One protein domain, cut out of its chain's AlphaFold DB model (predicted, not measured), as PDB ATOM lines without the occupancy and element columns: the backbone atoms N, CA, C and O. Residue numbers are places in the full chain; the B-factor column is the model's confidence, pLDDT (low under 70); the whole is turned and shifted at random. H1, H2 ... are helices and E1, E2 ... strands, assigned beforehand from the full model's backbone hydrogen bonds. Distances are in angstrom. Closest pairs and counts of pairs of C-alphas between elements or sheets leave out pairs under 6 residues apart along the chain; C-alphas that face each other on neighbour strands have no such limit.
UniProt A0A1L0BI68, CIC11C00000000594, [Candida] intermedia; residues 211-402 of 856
ATOM      1  N   VAL A 211      23.085  -3.943   2.659       93.62
ATOM      2  CA  VAL A 211      22.156  -4.555   3.611       93.62
ATOM      3  C   VAL A 211      22.455  -6.049   3.749       93.62
ATOM      4  O   VAL A 211      22.680  -6.738   2.761       93.62
ATOM      5  N   ASP A 212      22.439  -6.568   4.972       93.19
ATOM      6  CA  ASP A 212      22.614  -7.983   5.292       93.19
ATOM      7  C   ASP A 212      21.271  -8.586   5.724       93.19
ATOM      8  O   ASP A 212      20.797  -8.415   6.853       93.19
ATOM      9  N   HIS A 213      20.654  -9.336   4.809       92.12
ATOM     10  CA  HIS A 213      19.357  -9.970   5.032       92.12
ATOM     11  C   HIS A 213      19.385 -11.086   6.088       92.12
ATOM     12  O   HIS A 213      18.327 -11.531   6.532       92.12
ATOM     13  N   SER A 214      20.567 -11.539   6.525       90.44
ATOM     14  CA  SER A 214      20.692 -12.536   7.595       90.44
ATOM     15  C   SER A 214      20.485 -11.953   8.999       90.44
ATOM     16  O   SER A 214      20.210 -12.697   9.945       90.44
ATOM     17  N   LYS A 215      20.600 -10.626   9.155       91.00
ATOM     18  CA  LYS A 215      20.708  -9.955  10.464       91.00
ATOM     19  C   LYS A 215      19.393  -9.443  11.028       91.00
ATOM     20  O   LYS A 215      19.370  -8.926  12.150       91.00
ATOM     21  N   TYR A 216      18.295  -9.626  10.306       91.19
ATOM     22  CA  TYR A 216      16.961  -9.228  10.737       91.19
ATOM     23  C   TYR A 216      15.912 -10.285  10.394       91.19
ATOM     24  O   TYR A 216      16.168 -11.230   9.647       91.19
ATOM     25  N   THR A 217      14.729 -10.149  10.988       89.06
ATOM     26  CA  THR A 217      13.579 -11.019  10.713       89.06
ATOM     27  C   THR A 217      12.455 -10.241  10.043       89.06
ATOM     28  O   THR A 217      12.212  -9.085  10.388       89.06
ATOM     29  N   GLY A 218      11.719 -10.894   9.143       88.25
ATOM     30  CA  GLY A 218      10.605 -10.274   8.426       88.25
ATOM     31  C   GLY A 218      11.072  -9.391   7.268       88.25
ATOM     32  O   GLY A 218      12.052  -9.706   6.600       88.25
ATOM     33  N   THR A 219      10.348  -8.305   7.016       89.94
ATOM     34  CA  THR A 219      10.634  -7.330   5.954       89.94
ATOM     35  C   THR A 219      11.069  -6.018   6.597       89.94
ATOM     36  O   THR A 219      10.462  -5.607   7.585       89.94
ATOM     37  N   LEU A 220      12.092  -5.353   6.049       94.50
ATOM     38  CA  LEU A 220      12.465  -4.014   6.512       94.50
ATOM     39  C   LEU A 220      11.337  -3.035   6.205       94.50
ATOM     40  O   LEU A 220      10.870  -2.969   5.068       94.50
ATOM     41  N   GLY A 221      10.925  -2.264   7.202       91.62
ATOM     42  CA  GLY A 221      10.040  -1.126   7.021       91.62
ATOM     43  C   GLY A 221      10.858   0.141   6.807       91.62
ATOM     44  O   GLY A 221      11.636   0.522   7.678       91.62
ATOM     45  N   VAL A 222      10.693   0.795   5.661       90.25
ATOM     46  CA  VAL A 222      11.306   2.099   5.382       90.25
ATOM     47  C   VAL A 222      10.443   3.194   5.993       90.25
ATOM     48  O   VAL A 222       9.241   3.240   5.734       90.25
ATOM     49  N   VAL A 223      11.062   4.083   6.765       86.50
ATOM     50  CA  VAL A 223      10.474   5.300   7.332       86.50
ATOM     51  C   VAL A 223      11.226   6.528   6.814       86.50
ATOM     52  O   VAL A 223      12.401   6.441   6.447       86.50
ATOM     53  N   HIS A 224      10.557   7.678   6.776       80.88
ATOM     54  CA  HIS A 224      11.196   8.943   6.420       80.88
ATOM     55  C   HIS A 224      11.949   9.543   7.606       80.88
ATOM     56  O   HIS A 224      11.462   9.522   8.740       80.88
ATOM     57  N   MET A 225      13.098  10.155   7.321       83.25
ATOM     58  CA  MET A 225      13.699  11.095   8.256       83.25
ATOM     59  C   MET A 225      12.833  12.355   8.354       83.25
ATOM     60  O   MET A 225      12.246  12.815   7.374       83.25
ATOM     61  N   THR A 226      12.741  12.919   9.552       73.56
ATOM     62  CA  THR A 226      12.001  14.155   9.823       73.56
ATOM     63  C   THR A 226      12.950  15.244  10.303       73.56
ATOM     64  O   THR A 226      13.964  14.977  10.942       73.56
ATOM     65  N   THR A 227      12.620  16.497  10.019       72.31
ATOM     66  CA  THR A 227      13.416  17.667  10.407       72.31
ATOM     67  C   THR A 227      12.546  18.603  11.247       72.31
ATOM     68  O   THR A 227      11.996  19.576  10.725       72.31
ATOM     69  N   PRO A 228      12.366  18.323  12.551       67.56
ATOM     70  CA  PRO A 228      11.458  19.074  13.417       67.56
ATOM     71  C   PRO A 228      12.058  20.405  13.897       67.56
ATOM     72  O   PRO A 228      11.547  21.006  14.839       67.56
ATOM     73  N   TYR A 229      13.155  20.874  13.308       69.75
ATOM     74  CA  TYR A 229      13.848  22.065  13.784       69.75
ATOM     75  C   TYR A 229      13.203  23.357  13.270       69.75
ATOM     76  O   TYR A 229      12.782  23.458  12.121       69.75
ATOM     77  N   THR A 230      13.132  24.367  14.132       57.56
ATOM     78  CA  THR A 230      12.739  25.741  13.802       57.56
ATOM     79  C   THR A 230      13.949  26.638  14.020       57.56
ATOM     80  O   THR A 230      14.334  26.881  15.162       57.56
ATOM     81  N   GLY A 231      14.575  27.101  12.939       49.47
ATOM     82  CA  GLY A 231      15.803  27.900  12.994       49.47
ATOM     83  C   GLY A 231      16.977  27.236  12.275       49.47
ATOM     84  O   GLY A 231      16.784  26.402  11.394       49.47
ATOM     85  N   THR A 232      18.188  27.656  12.630       44.00
ATOM     86  CA  THR A 232      19.384  27.530  11.785       44.00
ATOM     87  C   THR A 232      20.510  26.667  12.367       44.00
ATOM     88  O   THR A 232      21.419  26.261  11.648       44.00
ATOM     89  N   TYR A 233      20.456  26.354  13.665       44.50
ATOM     90  CA  TYR A 233      21.633  25.903  14.418       44.50
ATOM     91  C   TYR A 233      21.934  24.393  14.373       44.50
ATOM     92  O   TYR A 233      23.048  23.997  14.710       44.50
ATOM     93  N   ARG A 234      21.006  23.535  13.925       52.22
ATOM     94  CA  ARG A 234      21.223  22.076  13.842       52.22
ATOM     95  C   ARG A 234      20.514  21.488  12.631       52.22
ATOM     96  O   ARG A 234      19.305  21.290  12.641       52.22
ATOM     97  N   VAL A 235      21.279  21.211  11.584       49.56
ATOM     98  CA  VAL A 235      20.790  20.531  10.382       49.56
ATOM     99  C   VAL A 235      21.789  19.428  10.082       49.56
ATOM    100  O   VAL A 235      22.965  19.727   9.872       49.56
ATOM    101  N   GLY A 236      21.329  18.176  10.141       62.00
ATOM    102  CA  GLY A 236      22.166  16.988   9.937       62.00
ATOM    103  C   GLY A 236      21.930  15.829  10.914       62.00
ATOM    104  O   GLY A 236      22.520  14.772  10.725       62.00
ATOM    105  N   ASP A 237      21.071  15.985  11.925       77.75
ATOM    106  CA  ASP A 237      20.678  14.866  12.787       77.75
ATOM    107  C   ASP A 237      19.773  13.885  12.012       77.75
ATOM    108  O   ASP A 237      18.904  14.297  11.241       77.75
ATOM    109  N   ILE A 238      19.929  12.585  12.264       86.25
ATOM    110  CA  ILE A 238      19.027  11.545  11.755       86.25
ATOM    111  C   ILE A 238      17.881  11.380  12.756       86.25
ATOM    112  O   ILE A 238      18.045  10.709  13.779       86.25
ATOM    113  N   LEU A 239      16.727  11.998  12.479       88.06
ATOM    114  CA  LEU A 239      15.528  11.845  13.307       88.06
ATOM    115  C   LEU A 239      14.447  11.041  12.602       88.06
ATOM    116  O   LEU A 239      14.130  11.297  11.444       88.06
ATOM    117  N   ILE A 240      13.815  10.139  13.345       91.06
ATOM    118  CA  ILE A 240      12.619   9.411  12.915       91.06
ATOM    119  C   ILE A 240      11.499   9.588  13.933       91.06
ATOM    120  O   ILE A 240      11.734   9.935  15.089       91.06
ATOM    121  N   ILE A 241      10.264   9.361  13.507       88.00
ATOM    122  CA  ILE A 241       9.091   9.517  14.359       88.00
ATOM    123  C   ILE A 241       8.855   8.251  15.194       88.00
ATOM    124  O   ILE A 241       8.742   7.151  14.657       88.00
ATOM    125  N   VAL A 242       8.734   8.429  16.509       92.31
ATOM    126  CA  VAL A 242       8.261   7.427  17.469       92.31
ATOM    127  C   VAL A 242       6.764   7.625  17.668       92.31
ATOM    128  O   VAL A 242       6.334   8.634  18.226       92.31
ATOM    129  N   ASP A 243       5.956   6.661  17.244       88.19
ATOM    130  CA  ASP A 243       4.498   6.757  17.317       88.19
ATOM    131  C   ASP A 243       3.973   6.405  18.709       88.19
ATOM    132  O   ASP A 243       3.066   7.065  19.221       88.19
ATOM    133  N   ARG A 244       4.481   5.314  19.298       89.75
ATOM    134  CA  ARG A 244       3.841   4.645  20.440       89.75
ATOM    135  C   ARG A 244       4.781   3.707  21.184       89.75
ATOM    136  O   ARG A 244       5.591   3.026  20.557       89.75
ATOM    137  N   PHE A 245       4.543   3.576  22.489       92.94
ATOM    138  CA  PHE A 245       4.990   2.442  23.305       92.94
ATOM    139  C   PHE A 245       3.805   1.539  23.657       92.94
ATOM    140  O   PHE A 245       2.748   2.022  24.065       92.94
ATOM    141  N   LEU A 246       3.967   0.232  23.497       89.62
ATOM    142  CA  LEU A 246       2.954  -0.777  23.789       89.62
ATOM    143  C   LEU A 246       3.566  -1.859  24.674       89.62
ATOM    144  O   LEU A 246       4.572  -2.457  24.310       89.62
ATOM    145  N   GLY A 247       2.933  -2.147  25.803       86.69
ATOM    146  CA  GLY A 247       3.306  -3.266  26.660       86.69
ATOM    147  C   GLY A 247       2.077  -3.998  27.180       86.69
ATOM    148  O   GLY A 247       0.950  -3.744  26.752       86.69
ATOM    149  N   ASP A 248       2.293  -4.931  28.102       82.56
ATOM    150  CA  ASP A 248       1.198  -5.702  28.686       82.56
ATOM    151  C   ASP A 248       0.287  -4.797  29.529       82.56
ATOM    152  O   ASP A 248       0.702  -4.232  30.539       82.56
ATOM    153  N   GLY A 249      -0.956  -4.618  29.083       82.19
ATOM    154  CA  GLY A 249      -1.951  -3.793  29.768       82.19
ATOM    155  C   GLY A 249      -1.833  -2.278  29.560       82.19
ATOM    156  O   GLY A 249      -2.653  -1.554  30.125       82.19
ATOM    157  N   PHE A 250      -0.897  -1.783  28.737       87.94
ATOM    158  CA  PHE A 250      -0.740  -0.342  28.491       87.94
ATOM    159  C   PHE A 250      -0.379   0.014  27.044       87.94
ATOM    160  O   PHE A 250       0.254  -0.750  26.319       87.94
ATOM    161  N   SER A 251      -0.764   1.222  26.625       89.19
ATOM    162  CA  SER A 251      -0.423   1.796  25.320       89.19
ATOM    163  C   SER A 251      -0.275   3.312  25.445       89.19
ATOM    164  O   SER A 251      -1.277   4.006  25.615       89.19
ATOM    165  N   ILE A 252       0.941   3.818  25.250       91.06
ATOM    166  CA  ILE A 252       1.300   5.234  25.387       91.06
ATOM    167  C   ILE A 252       1.484   5.833  23.984       91.06
ATOM    168  O   ILE A 252       2.441   5.465  23.298       91.06
ATOM    169  N   PRO A 253       0.588   6.715  23.503       88.00
ATOM    170  CA  PRO A 253       0.792   7.439  22.250       88.00
ATOM    171  C   PRO A 253       1.853   8.537  22.433       88.00
ATOM    172  O   PRO A 253       1.711   9.381  23.313       88.00
ATOM    173  N   VAL A 254       2.886   8.546  21.589       87.00
ATOM    174  CA  VAL A 254       4.061   9.431  21.699       87.00
ATOM    175  C   VAL A 254       4.040  10.499  20.597       87.00
ATOM    176  O   VAL A 254       3.844  11.682  20.873       87.00
ATOM    177  N   GLN A 255       4.151  10.079  19.333       85.75
ATOM    178  CA  GLN A 255       4.228  10.933  18.137       85.75
ATOM    179  C   GLN A 255       5.360  11.980  18.170       85.75
ATOM    180  O   GLN A 255       5.180  13.123  17.735       85.75
ATOM    181  N   LEU A 256       6.534  11.604  18.682       87.94
ATOM    182  CA  LEU A 256       7.687  12.499  18.820       87.94
ATOM    183  C   LEU A 256       8.824  12.125  17.871       87.94
ATOM    184  O   LEU A 256       9.081  10.941  17.670       87.94
ATOM    185  N   PRO A 257       9.543  13.108  17.314       88.31
ATOM    186  CA  PRO A 257      10.775  12.846  16.591       88.31
ATOM    187  C   PRO A 257      11.888  12.481  17.585       88.31
ATOM    188  O   PRO A 257      12.047  13.112  18.634       88.31
ATOM    189  N   ALA A 258      12.673  11.467  17.243       92.06
ATOM    190  CA  ALA A 258      13.788  11.014  18.050       92.06
ATOM    191  C   ALA A 258      15.051  10.842  17.205       92.06
ATOM    192  O   ALA A 258      15.010  10.249  16.127       92.06
ATOM    193  N   ILE A 259      16.166  11.357  17.722       91.19
ATOM    194  CA  ILE A 259      17.499  11.203  17.147       91.19
ATOM    195  C   ILE A 259      17.944   9.753  17.336       91.19
ATOM    196  O   ILE A 259      17.883   9.219  18.446       91.19
ATOM    197  N   ILE A 260      18.435   9.136  16.266       93.25
ATOM    198  CA  ILE A 260      19.142   7.859  16.341       93.25
ATOM    199  C   ILE A 260      20.598   8.133  16.718       93.25
ATOM    200  O   ILE A 260      21.335   8.716  15.921       93.25
ATOM    201  N   LEU A 261      21.013   7.733  17.925       90.31
ATOM    202  CA  LEU A 261      22.336   8.061  18.462       90.31
ATOM    203  C   LEU A 261      23.085   6.819  18.953       90.31
ATOM    204  O   LEU A 261      22.803   6.289  20.025       90.31
ATOM    205  N   LEU A 262      24.083   6.382  18.184       89.44
ATOM    206  CA  LEU A 262      24.906   5.221  18.538       89.44
ATOM    207  C   LEU A 262      25.902   5.481  19.676       89.44
ATOM    208  O   LEU A 262      26.149   4.590  20.492       89.44
ATOM    209  N   SER A 263      26.445   6.695  19.758       85.81
ATOM    210  CA  SER A 263      27.436   7.104  20.762       85.81
ATOM    211  C   SER A 263      26.847   7.270  22.170       85.81
ATOM    212  O   SER A 263      27.582   7.517  23.122       85.81
ATOM    213  N   SER A 264      25.530   7.091  22.327       82.06
ATOM    214  CA  SER A 264      24.830   7.159  23.607       82.06
ATOM    215  C   SER A 264      24.119   5.852  23.928       82.06
ATOM    216  O   SER A 264      23.311   5.337  23.151       82.06
ATOM    217  N   ARG A 265      24.338   5.349  25.143       79.19
ATOM    218  CA  ARG A 265      23.477   4.315  25.724       79.19
ATOM    219  C   ARG A 265      22.094   4.865  26.096       79.19
ATOM    220  O   ARG A 265      21.096   4.164  25.965       79.19
ATOM    221  N   VAL A 266      22.054   6.110  26.566       76.12
ATOM    222  CA  VAL A 266      20.902   6.709  27.242       76.12
ATOM    223  C   VAL A 266      19.748   6.967  26.275       76.12
ATOM    224  O   VAL A 266      19.947   7.499  25.182       76.12
ATOM    225  N   LEU A 267      18.535   6.646  26.730       91.81
ATOM    226  CA  LEU A 267      17.279   7.011  26.083       91.81
ATOM    227  C   LEU A 267      16.788   8.332  26.682       91.81
ATOM    228  O   LEU A 267      16.637   8.418  27.899       91.81
ATOM    229  N   LEU A 268      16.545   9.355  25.864       92.62
ATOM    230  CA  LEU A 268      16.063  10.657  26.342       92.62
ATOM    231  C   LEU A 268      14.667  10.931  25.797       92.62
ATOM    232  O   LEU A 268      14.482  10.929  24.587       92.62
ATOM    233  N   PHE A 269      13.697  11.182  26.671       93.94
ATOM    234  CA  PHE A 269      12.315  11.507  26.294       93.94
ATOM    235  C   PHE A 269      11.743  12.597  27.206       93.94
ATOM    236  O   PHE A 269      12.226  12.756  28.329       93.94
ATOM    237  N   PRO A 270      10.714  13.351  26.782       92.38
ATOM    238  CA  PRO A 270      10.027  14.276  27.674       92.38
ATOM    239  C   PRO A 270       9.484  13.564  28.917       92.38
ATOM    240  O   PRO A 270       9.087  12.394  28.873       92.38
ATOM    241  N   TYR A 271       9.502  14.281  30.038       93.06
ATOM    242  CA  TYR A 271       9.248  13.734  31.370       93.06
ATOM    243  C   TYR A 271       7.933  12.955  31.471       93.06
ATOM    244  O   TYR A 271       7.891  11.916  32.123       93.06
ATOM    245  N   GLU A 272       6.873  13.415  30.811       91.81
ATOM    246  CA  GLU A 272       5.563  12.771  30.843       91.81
ATOM    247  C   GLU A 272       5.588  11.331  30.312       91.81
ATOM    248  O   GLU A 272       4.979  10.459  30.928       91.81
ATOM    249  N   TYR A 273       6.350  11.050  29.249       93.38
ATOM    250  CA  TYR A 273       6.443   9.705  28.673       93.38
ATOM    251  C   TYR A 273       7.330   8.796  29.519       93.38
ATOM    252  O   TYR A 273       7.013   7.621  29.697       93.38
ATOM    253  N   VAL A 274       8.421   9.342  30.072       94.75
ATOM    254  CA  VAL A 274       9.302   8.612  30.999       94.75
ATOM    255  C   VAL A 274       8.523   8.194  32.244       94.75
ATOM    256  O   VAL A 274       8.581   7.033  32.649       94.75
ATOM    257  N   LYS A 275       7.747   9.123  32.813       94.31
ATOM    258  CA  LYS A 275       6.922   8.885  33.995       94.31
ATOM    259  C   LYS A 275       5.833   7.854  33.725       94.31
ATOM    260  O   LYS A 275       5.710   6.898  34.481       94.31
ATOM    261  N   GLU A 276       5.063   8.022  32.648       95.06
ATOM    262  CA  GLU A 276       3.973   7.105  32.302       95.06
ATOM    263  C   GLU A 276       4.496   5.690  32.010       95.06
ATOM    264  O   GLU A 276       3.929   4.708  32.491       95.06
ATOM    265  N   LEU A 277       5.611   5.559  31.282       94.69
ATOM    266  CA  LEU A 277       6.248   4.261  31.049       94.69
ATOM    267  C   LEU A 277       6.752   3.639  32.358       94.69
ATOM    268  O   LEU A 277       6.515   2.457  32.606       94.69
ATOM    269  N   GLY A 278       7.411   4.434  33.205       94.12
ATOM    270  CA  GLY A 278       7.885   4.003  34.516       94.12
ATOM    271  C   GLY A 278       6.754   3.481  35.403       94.12
ATOM    272  O   GLY A 278       6.861   2.378  35.929       94.12
ATOM    273  N   GLU A 279       5.647   4.216  35.522       94.25
ATOM    274  CA  GLU A 279       4.474   3.811  36.312       94.25
ATOM    275  C   GLU A 279       3.875   2.483  35.817       94.25
ATOM    276  O   GLU A 279       3.576   1.604  36.626       94.25
ATOM    277  N   ASN A 280       3.771   2.294  34.496       94.00
ATOM    278  CA  ASN A 280       3.292   1.041  33.899       94.00
ATOM    279  C   ASN A 280       4.242  -0.149  34.138       94.00
ATOM    280  O   ASN A 280       3.795  -1.293  34.192       94.00
ATOM    281  N   LEU A 281       5.538   0.113  34.327       92.69
ATOM    282  CA  LEU A 281       6.547  -0.884  34.702       92.69
ATOM    283  C   LEU A 281       6.701  -1.069  36.222       92.69
ATOM    284  O   LEU A 281       7.552  -1.840  36.665       92.69
ATOM    285  N   GLY A 282       5.883  -0.388  37.028       93.00
ATOM    286  CA  GLY A 282       5.938  -0.462  38.489       93.00
ATOM    287  C   GLY A 282       7.098   0.318  39.112       93.00
ATOM    288  O   GLY A 282       7.507   0.012  40.232       93.00
ATOM    289  N   ALA A 283       7.643   1.309  38.403       93.62
ATOM    290  CA  ALA A 283       8.704   2.160  38.917       93.62
ATOM    291  C   ALA A 283       8.211   3.090  40.031       93.62
ATOM    292  O   ALA A 283       7.091   3.603  40.003       93.62
ATOM    293  N   VAL A 284       9.097   3.377  40.981       93.75
ATOM    294  CA  VAL A 284       8.929   4.436  41.976       93.75
ATOM    295  C   VAL A 284       9.792   5.623  41.555       93.75
ATOM    296  O   VAL A 284      11.012   5.504  41.463       93.75
ATOM    297  N   GLU A 285       9.165   6.769  41.294       92.38
ATOM    298  CA  GLU A 285       9.879   8.014  40.991       92.38
ATOM    299  C   GLU A 285      10.625   8.512  42.242       92.38
ATOM    300  O   GLU A 285      10.008   8.856  43.252       92.38
ATOM    301  N   GLU A 286      11.958   8.545  42.181       91.12
ATOM    302  CA  GLU A 286      12.820   9.113  43.229       91.12
ATOM    303  C   GLU A 286      13.189  10.568  42.913       91.12
ATOM    304  O   GLU A 286      13.334  11.402  43.807       91.12
ATOM    305  N   SER A 287      13.315  10.892  41.624       90.00
ATOM    306  CA  SER A 287      13.426  12.254  41.101       90.00
ATOM    307  C   SER A 287      12.948  12.289  39.648       90.00
ATOM    308  O   SER A 287      12.769  11.237  39.039       90.00
ATOM    309  N   ARG A 288      12.842  13.483  39.049       84.25
ATOM    310  CA  ARG A 288      12.443  13.631  37.637       84.25
ATOM    311  C   ARG A 288      13.246  12.754  36.670       84.25
ATOM    312  O   ARG A 288      12.691  12.308  35.678       84.25
ATOM    313  N   SER A 289      14.525  12.518  36.956       81.31
ATOM    314  CA  SER A 289      15.439  11.752  36.098       81.31
ATOM    315  C   SER A 289      15.761  10.361  36.651       81.31
ATOM    316  O   SER A 289      16.620   9.684  36.109       81.31
ATOM    317  N   SER A 290      15.133   9.939  37.754       89.31
ATOM    318  CA  SER A 290      15.445   8.666  38.409       89.31
ATOM    319  C   SER A 290      14.167   7.941  38.799       89.31
ATOM    320  O   SER A 290      13.442   8.360  39.706       89.31
ATOM    321  N   HIS A 291      13.910   6.834  38.104       92.19
ATOM    322  CA  HIS A 291      12.756   5.970  38.314       92.19
ATOM    323  C   HIS A 291      13.265   4.593  38.729       92.19
ATOM    324  O   HIS A 291      13.818   3.859  37.907       92.19
ATOM    325  N   ARG A 292      13.116   4.255  40.012       94.38
ATOM    326  CA  ARG A 292      13.607   2.995  40.574       94.38
ATOM    327  C   ARG A 292      12.662   1.851  40.232       94.38
ATOM    328  O   ARG A 292      11.466   1.944  40.483       94.38
ATOM    329  N   LEU A 293      13.212   0.764  39.711       93.88
ATOM    330  CA  LEU A 293      12.516  -0.454  39.309       93.88
ATOM    331  C   LEU A 293      12.878  -1.632  40.222       93.88
ATOM    332  O   LEU A 293      13.895  -1.620  40.921       93.88
ATOM    333  N   ASP A 294      12.054  -2.680  40.188       92.69
ATOM    334  CA  ASP A 294      12.419  -3.975  40.764       92.69
ATOM    335  C   ASP A 294      13.538  -4.618  39.926       92.69
ATOM    336  O   ASP A 294      13.395  -4.825  38.720       92.69
ATOM    337  N   CYS A 295      14.656  -4.981  40.558       91.94
ATOM    338  CA  CYS A 295      15.736  -5.703  39.888       91.94
ATOM    339  C   CYS A 295      15.319  -7.092  39.380       91.94
ATOM    340  O   CYS A 295      15.993  -7.648  38.515       91.94
ATOM    341  N   GLY A 296      14.193  -7.643  39.847       88.75
ATOM    342  CA  GLY A 296      13.573  -8.830  39.260       88.75
ATOM    343  C   GLY A 296      13.263  -8.685  37.765       88.75
ATOM    344  O   GLY A 296      13.287  -9.688  37.049       88.75
ATOM    345  N   LEU A 297      13.067  -7.453  37.269       87.38
ATOM    346  CA  LEU A 297      12.843  -7.171  35.847       87.38
ATOM    347  C   LEU A 297      14.029  -7.567  34.954       87.38
ATOM    348  O   LEU A 297      13.820  -7.898  33.789       87.38
ATOM    349  N   LEU A 298      15.254  -7.615  35.493       84.44
ATOM    350  CA  LEU A 298      16.437  -8.082  34.758       84.44
ATOM    351  C   LEU A 298      16.323  -9.555  34.328       84.44
ATOM    352  O   LEU A 298      16.942  -9.967  33.349       84.44
ATOM    353  N   ASN A 299      15.506 -10.343  35.033       81.19
ATOM    354  CA  ASN A 299      15.284 -11.759  34.740       81.19
ATOM    355  C   ASN A 299      14.055 -12.005  33.846       81.19
ATOM    356  O   ASN A 299      13.751 -13.159  33.539       81.19
ATOM    357  N   LEU A 300      13.317 -10.960  33.451       75.50
ATOM    358  CA  LEU A 300      12.120 -11.113  32.624       75.50
ATOM    359  C   LEU A 300      12.452 -11.276  31.136       75.50
ATOM    360  O   LEU A 300      13.394 -10.689  30.607       75.50
ATOM    361  N   THR A 301      11.597 -12.036  30.452       71.38
ATOM    362  CA  THR A 301      11.590 -12.243  28.990       71.38
ATOM    363  C   THR A 301      10.435 -11.512  28.297       71.38
ATOM    364  O   THR A 301      10.189 -11.696  27.101       71.38
ATOM    365  N   SER A 302       9.699 -10.696  29.056       81.88
ATOM    366  CA  SER A 302       8.615  -9.853  28.560       81.88
ATOM    367  C   SER A 302       9.154  -8.728  27.677       81.88
ATOM    368  O   SER A 302      10.261  -8.225  27.890       81.88
ATOM    369  N   LEU A 303       8.348  -8.326  26.697       86.25
ATOM    370  CA  LEU A 303       8.712  -7.356  25.670       86.25
ATOM    371  C   LEU A 303       7.838  -6.098  25.767       86.25
ATOM    372  O   LEU A 303       6.673  -6.175  26.161       86.25
ATOM    373  N   ILE A 304       8.394  -4.964  25.355       90.81
ATOM    374  CA  ILE A 304       7.672  -3.738  25.005       90.81
ATOM    375  C   ILE A 304       7.852  -3.514  23.506       90.81
ATOM    376  O   ILE A 304       8.971  -3.576  22.999       90.81
ATOM    377  N   SER A 305       6.769  -3.219  22.797       91.19
ATOM    378  CA  SER A 305       6.812  -2.826  21.392       91.19
ATOM    379  C   SER A 305       6.890  -1.306  21.262       91.19
ATOM    380  O   SER A 305       6.067  -0.572  21.813       91.19
ATOM    381  N   LEU A 306       7.863  -0.831  20.493       93.88
ATOM    382  CA  LEU A 306       7.961   0.543  20.026       93.88
ATOM    383  C   LEU A 306       7.534   0.589  18.564       93.88
ATOM    384  O   LEU A 306       7.928  -0.269  17.775       93.88
ATOM    385  N   TYR A 307       6.746   1.596  18.206       91.81
ATOM    386  CA  TYR A 307       6.307   1.794  16.830       91.81
ATOM    387  C   TYR A 307       6.959   3.023  16.203       91.81
ATOM    388  O   TYR A 307       6.958   4.096  16.809       91.81
ATOM    389  N   PHE A 308       7.456   2.862  14.978       92.31
ATOM    390  CA  PHE A 308       8.083   3.912  14.177       92.31
ATOM    391  C   PHE A 308       7.402   3.995  12.815       92.31
ATOM    392  O   PHE A 308       7.586   3.108  11.980       92.31
ATOM    393  N   SER A 309       6.567   5.009  12.593       85.00
ATOM    394  CA  SER A 309       5.727   5.132  11.392       85.00
ATOM    395  C   SER A 309       5.000   3.822  11.018       85.00
ATOM    396  O   SER A 309       4.861   3.466   9.845       85.00
ATOM    397  N   GLY A 310       4.529   3.084  12.026       82.75
ATOM    398  CA  GLY A 310       3.858   1.789  11.877       82.75
ATOM    399  C   GLY A 310       4.767   0.555  11.759       82.75
ATOM    400  O   GLY A 310       4.242  -0.553  11.647       82.75
ATOM    401  N   VAL A 311       6.095   0.700  11.810       90.12
ATOM    402  CA  VAL A 311       7.036  -0.424  11.974       90.12
ATOM    403  C   VAL A 311       7.122  -0.799  13.450       90.12
ATOM    404  O   VAL A 311       7.437   0.051  14.277       90.12
ATOM    405  N   GLU A 312       6.850  -2.059  13.787       91.50
ATOM    406  CA  GLU A 312       6.947  -2.579  15.157       91.50
ATOM    407  C   GLU A 312       8.366  -3.088  15.453       91.50
ATOM    408  O   GLU A 312       8.867  -3.961  14.745       91.50
ATOM    409  N   ILE A 313       8.973  -2.601  16.538       92.31
ATOM    410  CA  ILE A 313      10.215  -3.125  17.116       92.31
ATOM    411  C   ILE A 313       9.933  -3.596  18.538       92.31
ATOM    412  O   ILE A 313       9.491  -2.823  19.384       92.31
ATOM    413  N   GLN A 314      10.233  -4.856  18.814       90.44
ATOM    414  CA  GLN A 314      10.071  -5.475  20.121       90.44
ATOM    415  C   GLN A 314      11.383  -5.399  20.897       90.44
ATOM    416  O   GLN A 314      12.418  -5.894  20.444       90.44
ATOM    417  N   VAL A 315      11.315  -4.785  22.078       90.50
ATOM    418  CA  VAL A 315      12.446  -4.549  22.972       90.50
ATOM    419  C   VAL A 315      12.231  -5.306  24.283       90.50
ATOM    420  O   VAL A 315      11.150  -5.228  24.868       90.50
ATOM    421  N   PRO A 316      13.230  -6.041  24.781       88.00
ATOM    422  CA  PRO A 316      13.123  -6.754  26.049       88.00
ATOM    423  C   PRO A 316      13.077  -5.770  27.212       88.00
ATOM    424  O   PRO A 316      13.892  -4.854  27.270       88.00
ATOM    425  N   ILE A 317      12.186  -5.985  28.186       89.00
ATOM    426  CA  ILE A 317      12.099  -5.091  29.356       89.00
ATOM    427  C   ILE A 317      13.446  -5.007  30.080       89.00
ATOM    428  O   ILE A 317      13.846  -3.923  30.486       89.00
ATOM    429  N   ARG A 318      14.183  -6.120  30.183       87.00
ATOM    430  CA  ARG A 318      15.508  -6.157  30.820       87.00
ATOM    431  C   ARG A 318      16.541  -5.229  30.167       87.00
ATOM    432  O   ARG A 318      17.429  -4.756  30.864       87.00
ATOM    433  N   ASP A 319      16.413  -4.946  28.869       87.12
ATOM    434  CA  ASP A 319      17.324  -4.052  28.140       87.12
ATOM    435  C   ASP A 319      17.025  -2.575  28.468       87.12
ATOM    436  O   ASP A 319      17.870  -1.708  28.268       87.12
ATOM    437  N   LEU A 320      15.845  -2.298  29.040       90.62
ATOM    438  CA  LEU A 320      15.407  -0.985  29.520       90.62
ATOM    439  C   LEU A 320      15.663  -0.787  31.026       90.62
ATOM    440  O   LEU A 320      15.184   0.193  31.606       90.62
ATOM    441  N   VAL A 321      16.381  -1.717  31.668       90.06
ATOM    442  CA  VAL A 321      16.727  -1.668  33.092       90.06
ATOM    443  C   VAL A 321      18.232  -1.481  33.251       90.06
ATOM    444  O   VAL A 321      19.037  -2.331  32.871       90.06
ATOM    445  N   TRP A 322      18.613  -0.385  33.893       86.62
ATOM    446  CA  TRP A 322      19.982  -0.095  34.286       86.62
ATOM    447  C   TRP A 322      20.220  -0.497  35.742       86.62
ATOM    448  O   TRP A 322      19.531  -0.021  36.642       86.62
ATOM    449  N   GLN A 323      21.203  -1.363  35.992       86.12
ATOM    450  CA  GLN A 323      21.595  -1.743  37.349       86.12
ATOM    451  C   GLN A 323      22.782  -0.896  37.812       86.12
ATOM    452  O   GLN A 323      23.884  -1.018  37.279       86.12
ATOM    453  N   GLU A 324      22.583  -0.110  38.867       83.56
ATOM    454  CA  GLU A 324      23.658   0.573  39.577       83.56
ATOM    455  C   GLU A 324      23.810  -0.044  40.971       83.56
ATOM    456  O   GLU A 324      22.971   0.129  41.861       83.56
ATOM    457  N   LYS A 325      24.900  -0.793  41.170       84.12
ATOM    458  CA  LYS A 325      25.150  -1.582  42.388       84.12
ATOM    459  C   LYS A 325      23.969  -2.526  42.691       84.12
ATOM    460  O   LYS A 325      23.802  -3.557  42.045       84.12
ATOM    461  N   ASN A 326      23.156  -2.151  43.674       84.62
ATOM    462  CA  ASN A 326      22.088  -2.947  44.277       84.62
ATOM    463  C   ASN A 326      20.692  -2.431  43.907       84.62
ATOM    464  O   ASN A 326      19.692  -2.973  44.373       84.62
ATOM    465  N   ALA A 327      20.632  -1.355  43.126       89.19
ATOM    466  CA  ALA A 327      19.404  -0.719  42.700       89.19
ATOM    467  C   ALA A 327      19.288  -0.795  41.178       89.19
ATOM    468  O   ALA A 327      20.288  -0.796  40.457       89.19
ATOM    469  N   CYS A 328      18.051  -0.873  40.707       93.25
ATOM    470  CA  CYS A 328      17.734  -0.915  39.294       93.25
ATOM    471  C   CYS A 328      16.883   0.293  38.942       93.25
ATOM    472  O   CYS A 328      16.001   0.684  39.705       93.25
ATOM    473  N   TYR A 329      17.158   0.877  37.790       92.94
ATOM    474  CA  TYR A 329      16.553   2.107  37.318       92.94
ATOM    475  C   TYR A 329      16.070   1.921  35.888       92.94
ATOM    476  O   TYR A 329      16.617   1.117  35.136       92.94
ATOM    477  N   LEU A 330      15.037   2.661  35.506       93.06
ATOM    478  CA  LEU A 330      14.619   2.748  34.112       93.06
ATOM    479  C   LEU A 330      15.722   3.440  33.290       93.06
ATOM    480  O   LEU A 330      16.191   4.507  33.675       93.06
ATOM    481  N   SER A 331      16.102   2.875  32.139       90.81
ATOM    482  CA  SER A 331      17.111   3.467  31.238       90.81
ATOM    483  C   SER A 331      16.676   4.794  30.590       90.81
ATOM    484  O   SER A 331      17.503   5.514  30.025       90.81
ATOM    485  N   PHE A 332      15.381   5.121  30.644       92.00
ATOM    486  CA  PHE A 332      14.829   6.375  30.138       92.00
ATOM    487  C   PHE A 332      15.112   7.536  31.093       92.00
ATOM    488  O   PHE A 332      14.717   7.526  32.257       92.00
ATOM    489  N   ASN A 333      15.735   8.572  30.546       90.31
ATOM    490  CA  ASN A 333      16.018   9.842  31.191       90.31
ATOM    491  C   ASN A 333      15.219  10.976  30.538       90.31
ATOM    492  O   ASN A 333      14.673  10.841  29.441       90.31
ATOM    493  N   VAL A 334      15.156  12.115  31.227       90.88
ATOM    494  CA  VAL A 334      14.376  13.271  30.772       90.88
ATOM    495  C   VAL A 334      15.156  14.106  29.760       90.88
ATOM    496  O   VAL A 334      16.275  14.540  30.032       90.88
ATOM    497  N   ALA A 335      14.527  14.385  28.620       84.06
ATOM    498  CA  ALA A 335      14.985  15.338  27.615       84.06
ATOM    499  C   ALA A 335      14.334  16.716  27.819       84.06
ATOM    500  O   ALA A 335      13.153  16.805  28.147       84.06
ATOM    501  N   ASN A 336      15.083  17.786  27.533       79.81
ATOM    502  CA  ASN A 336      14.537  19.143  27.364       79.81
ATOM    503  C   ASN A 336      14.495  19.582  25.882       79.81
ATOM    504  O   ASN A 336      14.202  20.738  25.603       79.81
ATOM    505  N   GLY A 337      14.808  18.677  24.950       82.94
ATOM    506  CA  GLY A 337      14.864  18.900  23.501       82.94
ATOM    507  C   GLY A 337      14.379  17.656  22.743       82.94
ATOM    508  O   GLY A 337      13.556  16.920  23.297       82.94
ATOM    509  N   PRO A 338      14.877  17.393  21.519       84.94
ATOM    510  CA  PRO A 338      14.534  16.183  20.775       84.94
ATOM    511  C   PRO A 338      14.753  14.916  21.604       84.94
ATOM    512  O   PRO A 338      15.703  14.829  22.388       84.94
ATOM    513  N   SER A 339      13.885  13.922  21.408       92.88
ATOM    514  CA  SER A 339      14.078  12.617  22.044       92.88
ATOM    515  C   SER A 339      15.314  11.919  21.462       92.88
ATOM    516  O   SER A 339      15.735  12.221  20.346       92.88
ATOM    517  N   ILE A 340      15.899  10.971  22.192       92.00
ATOM    518  CA  ILE A 340      17.050  10.181  21.743       92.00
ATOM    519  C   ILE A 340      16.748   8.695  21.908       92.00
ATOM    520  O   ILE A 340      16.400   8.235  22.997       92.00
ATOM    521  N   ILE A 341      16.941   7.952  20.821       94.62
ATOM    522  CA  ILE A 341      16.993   6.494  20.798       94.62
ATOM    523  C   ILE A 341      18.465   6.080  20.796       94.62
ATOM    524  O   ILE A 341      19.171   6.235  19.797       94.62
ATOM    525  N   GLY A 342      18.907   5.567  21.939       91.94
ATOM    526  CA  GLY A 342      20.253   5.053  22.168       91.94
ATOM    527  C   GLY A 342      20.346   3.528  22.095       91.94
ATOM    528  O   GLY A 342      19.400   2.822  21.727       91.94
ATOM    529  N   GLN A 343      21.509   3.008  22.483       89.88
ATOM    530  CA  GLN A 343      21.876   1.594  22.328       89.88
ATOM    531  C   GLN A 343      20.894   0.600  22.967       89.88
ATOM    532  O   GLN A 343      20.719  -0.489  22.420       89.88
ATOM    533  N   ASP A 344      20.247   0.959  24.081       88.62
ATOM    534  CA  ASP A 344      19.316   0.074  24.804       88.62
ATOM    535  C   ASP A 344      18.121  -0.360  23.930       88.62
ATOM    536  O   ASP A 344      17.633  -1.480  24.054       88.62
ATOM    537  N   ILE A 345      17.714   0.472  22.964       92.44
ATOM    538  CA  ILE A 345      16.717   0.110  21.944       92.44
ATOM    539  C   ILE A 345      17.395  -0.355  20.649       92.44
ATOM    540  O   ILE A 345      16.959  -1.339  20.050       92.44
ATOM    541  N   LEU A 346      18.480   0.303  20.217       93.06
ATOM    542  CA  LEU A 346      19.143  -0.009  18.939       93.06
ATOM    543  C   LEU A 346      19.688  -1.443  18.868       93.06
ATOM    544  O   LEU A 346      19.781  -2.004  17.781       93.06
ATOM    545  N   ARG A 347      19.989  -2.092  20.000       89.62
ATOM    546  CA  ARG A 347      20.367  -3.521  20.037       89.62
ATOM    547  C   ARG A 347      19.268  -4.460  19.530       89.62
ATOM    548  O   ARG A 347      19.590  -5.557  19.064       89.62
ATOM    549  N   SER A 348      18.008  -4.030  19.594       91.38
ATOM    550  CA  SER A 348      16.838  -4.760  19.089       91.38
ATOM    551  C   SER A 348      16.486  -4.407  17.639       91.38
ATOM    552  O   SER A 348      15.575  -5.002  17.064       91.38
ATOM    553  N   ILE A 349      17.217  -3.472  17.028       94.19
ATOM    554  CA  ILE A 349      16.969  -2.973  15.675       94.19
ATOM    555  C   ILE A 349      18.108  -3.414  14.756       94.19
ATOM    556  O   ILE A 349      19.289  -3.326  15.094       94.19
ATOM    557  N   TYR A 350      17.745  -3.901  13.577       95.81
ATOM    558  CA  TYR A 350      18.628  -3.852  12.425       95.81
ATOM    559  C   TYR A 350      18.318  -2.565  11.665       95.81
ATOM    560  O   TYR A 350      17.187  -2.358  11.215       95.81
ATOM    561  N   LEU A 351      19.304  -1.674  11.622       96.69
ATOM    562  CA  LEU A 351      19.146  -0.300  11.169       96.69
ATOM    563  C   LEU A 351      19.818  -0.143   9.810       96.69
ATOM    564  O   LEU A 351      20.982  -0.496   9.670       96.69
ATOM    565  N   VAL A 352      19.118   0.425   8.833       97.81
ATOM    566  CA  VAL A 352      19.692   0.809   7.539       97.81
ATOM    567  C   VAL A 352      19.490   2.305   7.354       97.81
ATOM    568  O   VAL A 352      18.356   2.766   7.288       97.81
ATOM    569  N   ILE A 353      20.568   3.071   7.273       95.00
ATOM    570  CA  ILE A 353      20.527   4.504   6.999       95.00
ATOM    571  C   ILE A 353      20.848   4.718   5.528       95.00
ATOM    572  O   ILE A 353      21.919   4.342   5.060       95.00
ATOM    573  N   ASN A 354      19.935   5.356   4.804       89.25
ATOM    574  CA  ASN A 354      20.174   5.838   3.453       89.25
ATOM    575  C   ASN A 354      20.173   7.371   3.498       89.25
ATOM    576  O   ASN A 354      19.118   8.000   3.379       89.25
ATOM    577  N   LEU A 355      21.360   7.948   3.741       81.19
ATOM    578  CA  LEU A 355      21.567   9.398   3.836       81.19
ATOM    579  C   LEU A 355      21.336  10.080   2.508       81.19
ATOM    580  O   LEU A 355      20.896  11.224   2.511       81.19
ATOM    581  N   ALA A 356      21.625   9.379   1.400       68.31
ATOM    582  CA  ALA A 356      21.220   9.861   0.100       68.31
ATOM    583  C   ALA A 356      19.729  10.155   0.215       68.31
ATOM    584  O   ALA A 356      19.400  11.326   0.195       68.31
ATOM    585  N   ARG A 357      18.884   9.151   0.485       68.81
ATOM    586  CA  ARG A 357      17.411   9.210   0.422       68.81
ATOM    587  C   ARG A 357      16.653   9.883   1.564       68.81
ATOM    588  O   ARG A 357      15.429   9.937   1.483       68.81
ATOM    589  N   ASP A 358      17.323  10.396   2.591       76.56
ATOM    590  CA  ASP A 358      16.671  10.843   3.831       76.56
ATOM    591  C   ASP A 358      15.721   9.742   4.392       76.56
ATOM    592  O   ASP A 358      14.601  10.004   4.843       76.56
ATOM    593  N   GLN A 359      16.151   8.474   4.310       84.56
ATOM    594  CA  GLN A 359      15.359   7.284   4.653       84.56
ATOM    595  C   GLN A 359      16.054   6.396   5.685       84.56
ATOM    596  O   GLN A 359      17.274   6.215   5.665       84.56
ATOM    597  N   VAL A 360      15.247   5.765   6.538       94.25
ATOM    598  CA  VAL A 360      15.700   4.770   7.512       94.25
ATOM    599  C   VAL A 360      14.933   3.467   7.310       94.25
ATOM    600  O   VAL A 360      13.711   3.437   7.409       94.25
ATOM    601  N   GLY A 361      15.640   2.379   7.031       96.75
ATOM    602  CA  GLY A 361      15.110   1.023   7.072       96.75
ATOM    603  C   GLY A 361      15.204   0.453   8.485       96.75
ATOM    604  O   GLY A 361      16.274   0.467   9.094       96.75
ATOM    605  N   LEU A 362      14.090  -0.060   8.995       97.06
ATOM    606  CA  LEU A 362      13.982  -0.656  10.322       97.06
ATOM    607  C   LEU A 362      13.503  -2.100  10.206       97.06
ATOM    608  O   LEU A 362      12.496  -2.385   9.558       97.06
ATOM    609  N   GLY A 363      14.197  -3.011  10.876       94.00
ATOM    610  CA  GLY A 363      13.750  -4.387  11.057       94.00
ATOM    611  C   GLY A 363      14.037  -4.880  12.461       94.00
ATOM    612  O   GLY A 363      14.972  -4.413  13.115       94.00
ATOM    613  N   GLN A 364      13.259  -5.860  12.917       93.56
ATOM    614  CA  GLN A 364      13.572  -6.561  14.157       93.56
ATOM    615  C   GLN A 364      14.911  -7.279  13.991       93.56
ATOM    616  O   GLN A 364      15.060  -8.134  13.111       93.56
ATOM    617  N   ALA A 365      15.875  -6.943  14.844       91.00
ATOM    618  CA  ALA A 365      17.179  -7.582  14.845       91.00
ATOM    619  C   ALA A 365      17.055  -9.089  15.101       91.00
ATOM    620  O   ALA A 365      16.378  -9.522  16.036       91.00
ATOM    621  N   SER A 366      17.756  -9.891  14.300       86.25
ATOM    622  CA  SER A 366      17.805 -11.335  14.499       86.25
ATOM    623  C   SER A 366      18.729 -11.708  15.663       86.25
ATOM    624  O   SER A 366      19.728 -11.034  15.947       86.25
ATOM    625  N   LEU A 367      18.381 -12.805  16.338       74.31
ATOM    626  CA  LEU A 367      19.161 -13.421  17.421       74.31
ATOM    627  C   LEU A 367      20.134 -14.482  16.919       74.31
ATOM    628  O   LEU A 367      21.088 -14.818  17.613       74.31
ATOM    629  N   ALA A 368      19.865 -15.014  15.733       71.94
ATOM    630  CA  ALA A 368      20.699 -15.978  15.045       71.94
ATOM    631  C   ALA A 368      21.022 -15.446  13.650       71.94
ATOM    632  O   ALA A 368      20.260 -14.653  13.091       71.94
ATOM    633  N   ASP A 369      22.122 -15.910  13.074       68.25
ATOM    634  CA  ASP A 369      22.387 -15.676  11.661       68.25
ATOM    635  C   ASP A 369      21.360 -16.464  10.840       68.25
ATOM    636  O   ASP A 369      21.349 -17.699  10.836       68.25
ATOM    637  N   ASN A 370      20.442 -15.742  10.200       73.56
ATOM    638  CA  ASN A 370      19.440 -16.341   9.328       73.56
ATOM    639  C   ASN A 370      20.068 -16.702   7.973       73.56
ATOM    640  O   ASN A 370      21.083 -16.125   7.583       73.56
ATOM    641  N   PRO A 371      19.462 -17.612   7.191       65.62
ATOM    642  CA  PRO A 371      19.797 -17.701   5.777       65.62
ATOM    643  C   PRO A 371      19.488 -16.350   5.116       65.62
ATOM    644  O   PRO A 371      18.338 -15.923   5.059       65.62
ATOM    645  N   GLY A 372      20.522 -15.673   4.635       67.62
ATOM    646  CA  GLY A 372      20.423 -14.361   4.014       67.62
ATOM    647  C   GLY A 372      21.675 -14.064   3.206       67.62
ATOM    648  O   GLY A 372      22.699 -14.732   3.363       67.62
ATOM    649  N   ARG A 373      21.573 -13.091   2.305       84.81
ATOM    650  CA  ARG A 373      22.703 -12.585   1.525       84.81
ATOM    651  C   ARG A 373      22.904 -11.109   1.825       84.81
ATOM    652  O   ARG A 373      21.970 -10.435   2.257       84.81
ATOM    653  N   ILE A 374      24.110 -10.637   1.553       90.50
ATOM    654  CA  ILE A 374      24.396  -9.211   1.500       90.50
ATOM    655  C   ILE A 374      23.966  -8.692   0.123       90.50
ATOM    656  O   ILE A 374      24.242  -9.332  -0.895       90.50
ATOM    657  N   GLU A 375      23.252  -7.569   0.098       90.38
ATOM    658  CA  GLU A 375      22.849  -6.858  -1.117       90.38
ATOM    659  C   GLU A 375      23.294  -5.399  -1.046       90.38
ATOM    660  O   GLU A 375      23.110  -4.728  -0.034       90.38
ATOM    661  N   GLU A 376      23.860  -4.896  -2.135       86.00
ATOM    662  CA  GLU A 376      24.276  -3.499  -2.242       86.00
ATOM    663  C   GLU A 376      23.068  -2.560  -2.333       86.00
ATOM    664  O   GLU A 376      22.085  -2.815  -3.036       86.00
ATOM    665  N   ILE A 377      23.158  -1.435  -1.633       80.62
ATOM    666  CA  ILE A 377      22.200  -0.340  -1.694       80.62
ATOM    667  C   ILE A 377      22.672   0.595  -2.803       80.62
ATOM    668  O   ILE A 377      23.575   1.409  -2.622       80.62
ATOM    669  N   SER A 378      22.045   0.484  -3.967       70.12
ATOM    670  CA  SER A 378      22.333   1.344  -5.118       70.12
ATOM    671  C   SER A 378      21.505   2.627  -5.112       70.12
ATOM    672  O   SER A 378      22.002   3.714  -5.389       70.12
ATOM    673  N   PHE A 379      20.221   2.504  -4.777       65.25
ATOM    674  CA  PHE A 379      19.290   3.627  -4.739       65.25
ATOM    675  C   PHE A 379      18.223   3.433  -3.660       65.25
ATOM    676  O   PHE A 379      18.157   4.198  -2.701       65.25
ATOM    677  N   ASN A 380      17.409   2.383  -3.786       75.25
ATOM    678  CA  ASN A 380      16.481   1.938  -2.744       75.25
ATOM    679  C   ASN A 380      17.175   0.956  -1.796       75.25
ATOM    680  O   ASN A 380      18.104   0.265  -2.210       75.25
ATOM    681  N   ILE A 381      16.670   0.832  -0.566       85.56
ATOM    682  CA  ILE A 381      17.068  -0.253   0.340       85.56
ATOM    683  C   ILE A 381      16.503  -1.575  -0.221       85.56
ATOM    684  O   ILE A 381      15.276  -1.707  -0.304       85.56
ATOM    685  N   PRO A 382      17.347  -2.546  -0.625       85.62
ATOM    686  CA  PRO A 382      16.883  -3.808  -1.194       85.62
ATOM    687  C   PRO A 382      15.983  -4.580  -0.227       85.62
ATOM    688  O   PRO A 382      16.196  -4.575   0.985       85.62
ATOM    689  N   GLY A 383      14.948  -5.235  -0.757       84.31
ATOM    690  CA  GLY A 383      14.041  -6.079   0.031       84.31
ATOM    691  C   GLY A 383      13.191  -5.348   1.081       84.31
ATOM    692  O   GLY A 383      12.506  -6.012   1.864       84.31
ATOM    693  N   ALA A 384      13.217  -4.014   1.118       89.75
ATOM    694  CA  ALA A 384      12.437  -3.214   2.051       89.75
ATOM    695  C   ALA A 384      11.063  -2.826   1.478       89.75
ATOM    696  O   ALA A 384      10.892  -2.662   0.270       89.75
ATOM    697  N   ALA A 385      10.082  -2.660   2.362       84.75
ATOM    698  CA  ALA A 385       8.750  -2.157   2.050       84.75
ATOM    699  C   ALA A 385       8.528  -0.810   2.744       84.75
ATOM    700  O   ALA A 385       9.057  -0.569   3.829       84.75
ATOM    701  N   THR A 386       7.732   0.072   2.147       82.75
ATOM    702  CA  THR A 386       7.344   1.326   2.801       82.75
ATOM    703  C   THR A 386       6.525   1.037   4.056       82.75
ATOM    704  O   THR A 386       5.645   0.172   4.068       82.75
ATOM    705  N   ALA A 387       6.827   1.750   5.140       82.19
ATOM    706  CA  ALA A 387       6.071   1.618   6.373       82.19
ATOM    707  C   ALA A 387       4.617   2.079   6.183       82.19
ATOM    708  O   ALA A 387       4.312   2.945   5.362       82.19
ATOM    709  N   THR A 388       3.697   1.517   6.967       77.94
ATOM    710  CA  THR A 388       2.259   1.797   6.806       77.94
ATOM    711  C   THR A 388       1.896   3.262   7.058       77.94
ATOM    712  O   THR A 388       0.909   3.739   6.506       77.94
ATOM    713  N   GLN A 389       2.700   3.981   7.849       72.81
ATOM    714  CA  GLN A 389       2.576   5.421   8.085       72.81
ATOM    715  C   GLN A 389       3.764   6.202   7.510       72.81
ATOM    716  O   GLN A 389       4.118   7.254   8.034       72.81
ATOM    717  N   TYR A 390       4.387   5.702   6.438       69.88
ATOM    718  CA  TYR A 390       5.535   6.343   5.789       69.88
ATOM    719  C   TYR A 390       5.281   7.826   5.483       69.88
ATOM    720  O   TYR A 390       6.088   8.675   5.844       69.88
ATOM    721  N   SER A 391       4.118   8.160   4.913       64.06
ATOM    722  CA  SER A 391       3.742   9.538   4.563       64.06
ATOM    723  C   SER A 391       3.443  10.444   5.768       64.06
ATOM    724  O   SER A 391       3.245  11.646   5.592       64.06
ATOM    725  N   TYR A 392       3.383   9.906   6.989       64.62
ATOM    726  CA  TYR A 392       3.117  10.681   8.196       64.62
ATOM    727  C   TYR A 392       4.430  11.181   8.813       64.62
ATOM    728  O   TYR A 392       5.039  10.533   9.662       64.62
ATOM    729  N   THR A 393       4.870  12.362   8.376       61.72
ATOM    730  CA  THR A 393       6.157  12.966   8.773       61.72
ATOM    731  C   THR A 393       6.019  14.157   9.727       61.72
ATOM    732  O   THR A 393       7.023  14.711  10.185       61.72
ATOM    733  N   LEU A 394       4.783  14.558  10.052       62.34
ATOM    734  CA  LEU A 394       4.497  15.690  10.932       62.34
ATOM    735  C   LEU A 394       4.785  15.340  12.397       62.34
ATOM    736  O   LEU A 394       4.034  14.617  13.050       62.34
ATOM    737  N   ALA A 395       5.861  15.918  12.924       69.38
ATOM    738  CA  ALA A 395       6.207  15.848  14.335       69.38
ATOM    739  C   ALA A 395       5.243  16.679  15.206       69.38
ATOM    740  O   ALA A 395       4.925  17.833  14.884       69.38
ATOM    741  N   ARG A 396       4.829  16.107  16.348       75.19
ATOM    742  CA  ARG A 396       4.044  16.814  17.376       75.19
ATOM    743  C   ARG A 396       4.807  17.962  18.007       75.19
ATOM    744  O   ARG A 396       4.204  18.974  18.352       75.19
ATOM    745  N   GLU A 397       6.116  17.821  18.112       79.31
ATOM    746  CA  GLU A 397       6.999  18.840  18.651       79.31
ATOM    747  C   GLU A 397       7.973  19.329  17.588       79.31
ATOM    748  O   GLU A 397       8.454  18.565  16.748       79.31
ATOM    749  N   ARG A 398       8.259  20.625  17.646       77.75
ATOM    750  CA  ARG A 398       9.357  21.271  16.942       77.75
ATOM    751  C   ARG A 398      10.329  21.869  17.942       77.75
ATOM    752  O   ARG A 398       9.914  22.283  19.023       77.75
ATOM    753  N   TYR A 399      11.595  21.964  17.561       76.19
ATOM    754  CA  TYR A 399      12.656  22.400  18.465       76.19
ATOM    755  C   TYR A 399      13.462  23.548  17.876       76.19
ATOM    756  O   TYR A 399      13.823  23.527  16.702       76.19
ATOM    757  N   SER A 400      13.806  24.524  18.705       73.62
ATOM    758  CA  SER A 400      14.887  25.466  18.425       73.62
ATOM    759  C   SER A 400      15.953  25.345  19.503       73.62
ATOM    760  O   SER A 400      15.646  25.103  20.668       73.62
ATOM    761  N   GLU A 401      17.210  25.500  19.111       72.44
ATOM    762  CA  GLU A 401      18.338  25.616  20.031       72.44
ATOM    763  C   GLU A 401      18.894  27.032  19.899       72.44
ATOM    764  O   GLU A 401      19.030  27.542  18.782       72.44
ATOM    765  N   ASP A 402      19.175  27.683  21.023       67.38
ATOM    766  CA  ASP A 402      19.879  28.961  21.018       67.38
ATOM    767  C   ASP A 402      21.406  28.773  20.963       67.38
ATOM    768  O   ASP A 402      21.936  27.670  21.094       67.38
TER     769      ASP A 402
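AT A GLANCE: This is residues 211 to 402 of the 856 residues of the protein "CIC11C00000000594" of [Candida] intermedia (UniProt A0A1L0BI68). Two twisted sheets stand partly face to face as a sandwich, E8, E7, E2, E3 and E12 making one and E13, E14, E1 and E16 the other; toward the other end of the longest axis the helix H1 packs between the first sheet and a small sheet of E5, E6, E10 and E9. Residues 225 to 238 and E17 reach out on one side of the sandwich. The printed part has 192 residues with four named helices and seventeen named strands, in the order E1 E2 E3 E4 H1 E5 E6 H2 E7 E8 H3 E9 E10 E11 E12 H4 E13 E14 E15 E16 E17; the class is mixed, helices and strands, and both sandwich sheets are mixed. The whole is compact, with a radius of gyration of the C-alphas of 16.9 A and spans of 50 by 45 by 29 A.

HOW THE PARTS SIT: Residues 211 to 212 pair antiparallel with residues 374 to 375 of E15, residues 374 to 376, which pairs with no named strand. E1, residues 216 to 224, bends by 78 degrees at residue 219; its sheet runs E13, residues 349 to 354, E14, residues 359 to 365, E1, and E16, residues 384 to 386. Within hydrogen-bond range are N 352 and O 361, 2.9 A, in the hairpin E13 and E14; N 362 and O 221, 2.8 A, between antiparallel E14 and E1; and N 222 and O 385, 2.8 A, between parallel E1 and E16. The strongly twisted larger sheet runs E8, residues 311 to 316, E7, residues 303 to 308, E2, residues 239 to 247, E3, residues 250 to 260, and E12, residues 339 to 341. Its hairpins are E7 and E8, with N 306 to O 313 at 2.8 A, and E2 and E3, with N 242 to O 256 at 2.8 A; E7 and E2 are antiparallel, N 305 to O 246 at 2.8 A, and E3 and E12 parallel, N 259 to O 339 at 2.8 A. These sheets form a sandwich, two sheets face to face, and the parts of them that face each other are 10.9 A centre to centre; the closest C-alphas of E8 and E14 are those of Ile 313 and Gln 364, 5.6 A apart. E4, residues 267 to 269, and E11, residues 332 to 334, are parallel, N 333 to O 267 at 2.8 A. H1, residues 271 to 280, is on the larger sheet at a height of 9.9 A, over E3, slantwise at 43 degrees on the local plane. It is also on the sheet E5, residues 284 to 287, E6, residues 290 to 293, E10, residues 327 to 330, and E9, residues 321 to 324, at a height of 9.4 A. The hairpins E5 and E6, N 292 to O 284 at 2.8 A, and E9 and E10, N 329 to O 322 at 2.8 A, meet only at a point, between E6 and E10. H2, residues 295 to 299, is on this small sheet and touches H3, residues 317 to 320, closest at C-alphas 298 and 318, 4.5 A. H3 touches H4, residues 343 to 346, closest at C-alphas 319 and 344, 5.7 A. E17, residues 397 to 401, pairs with no named strand. Every O i to N i+4 pair is within range in H1; H2 has 0 of 1, with 2 of 2 O i to N i+3 pairs, and H3 and H4 are too short for an O i to N i+4 pair.

IN THESE COORDINATES: E1 begins at C-alpha 216, (16.961, -9.228, 10.737), and is 19.5 A long. E2 measures 23.6 A, E3 24.7 A, H1 14.2 A and E14 18.1 A. E17 ends at C-alpha 401, (18.338, 25.616, 20.031).

THE WHOLE: The C-alphas of Glu 286 and Ser 378 are the farthest apart, 49.9 A. The printed part has no cut, and its long link is E1 to E2, 14 residues. Mean pLDDT of the printed part is 84.8; residues 228 to 236 and 390 to 395 are among those under 70.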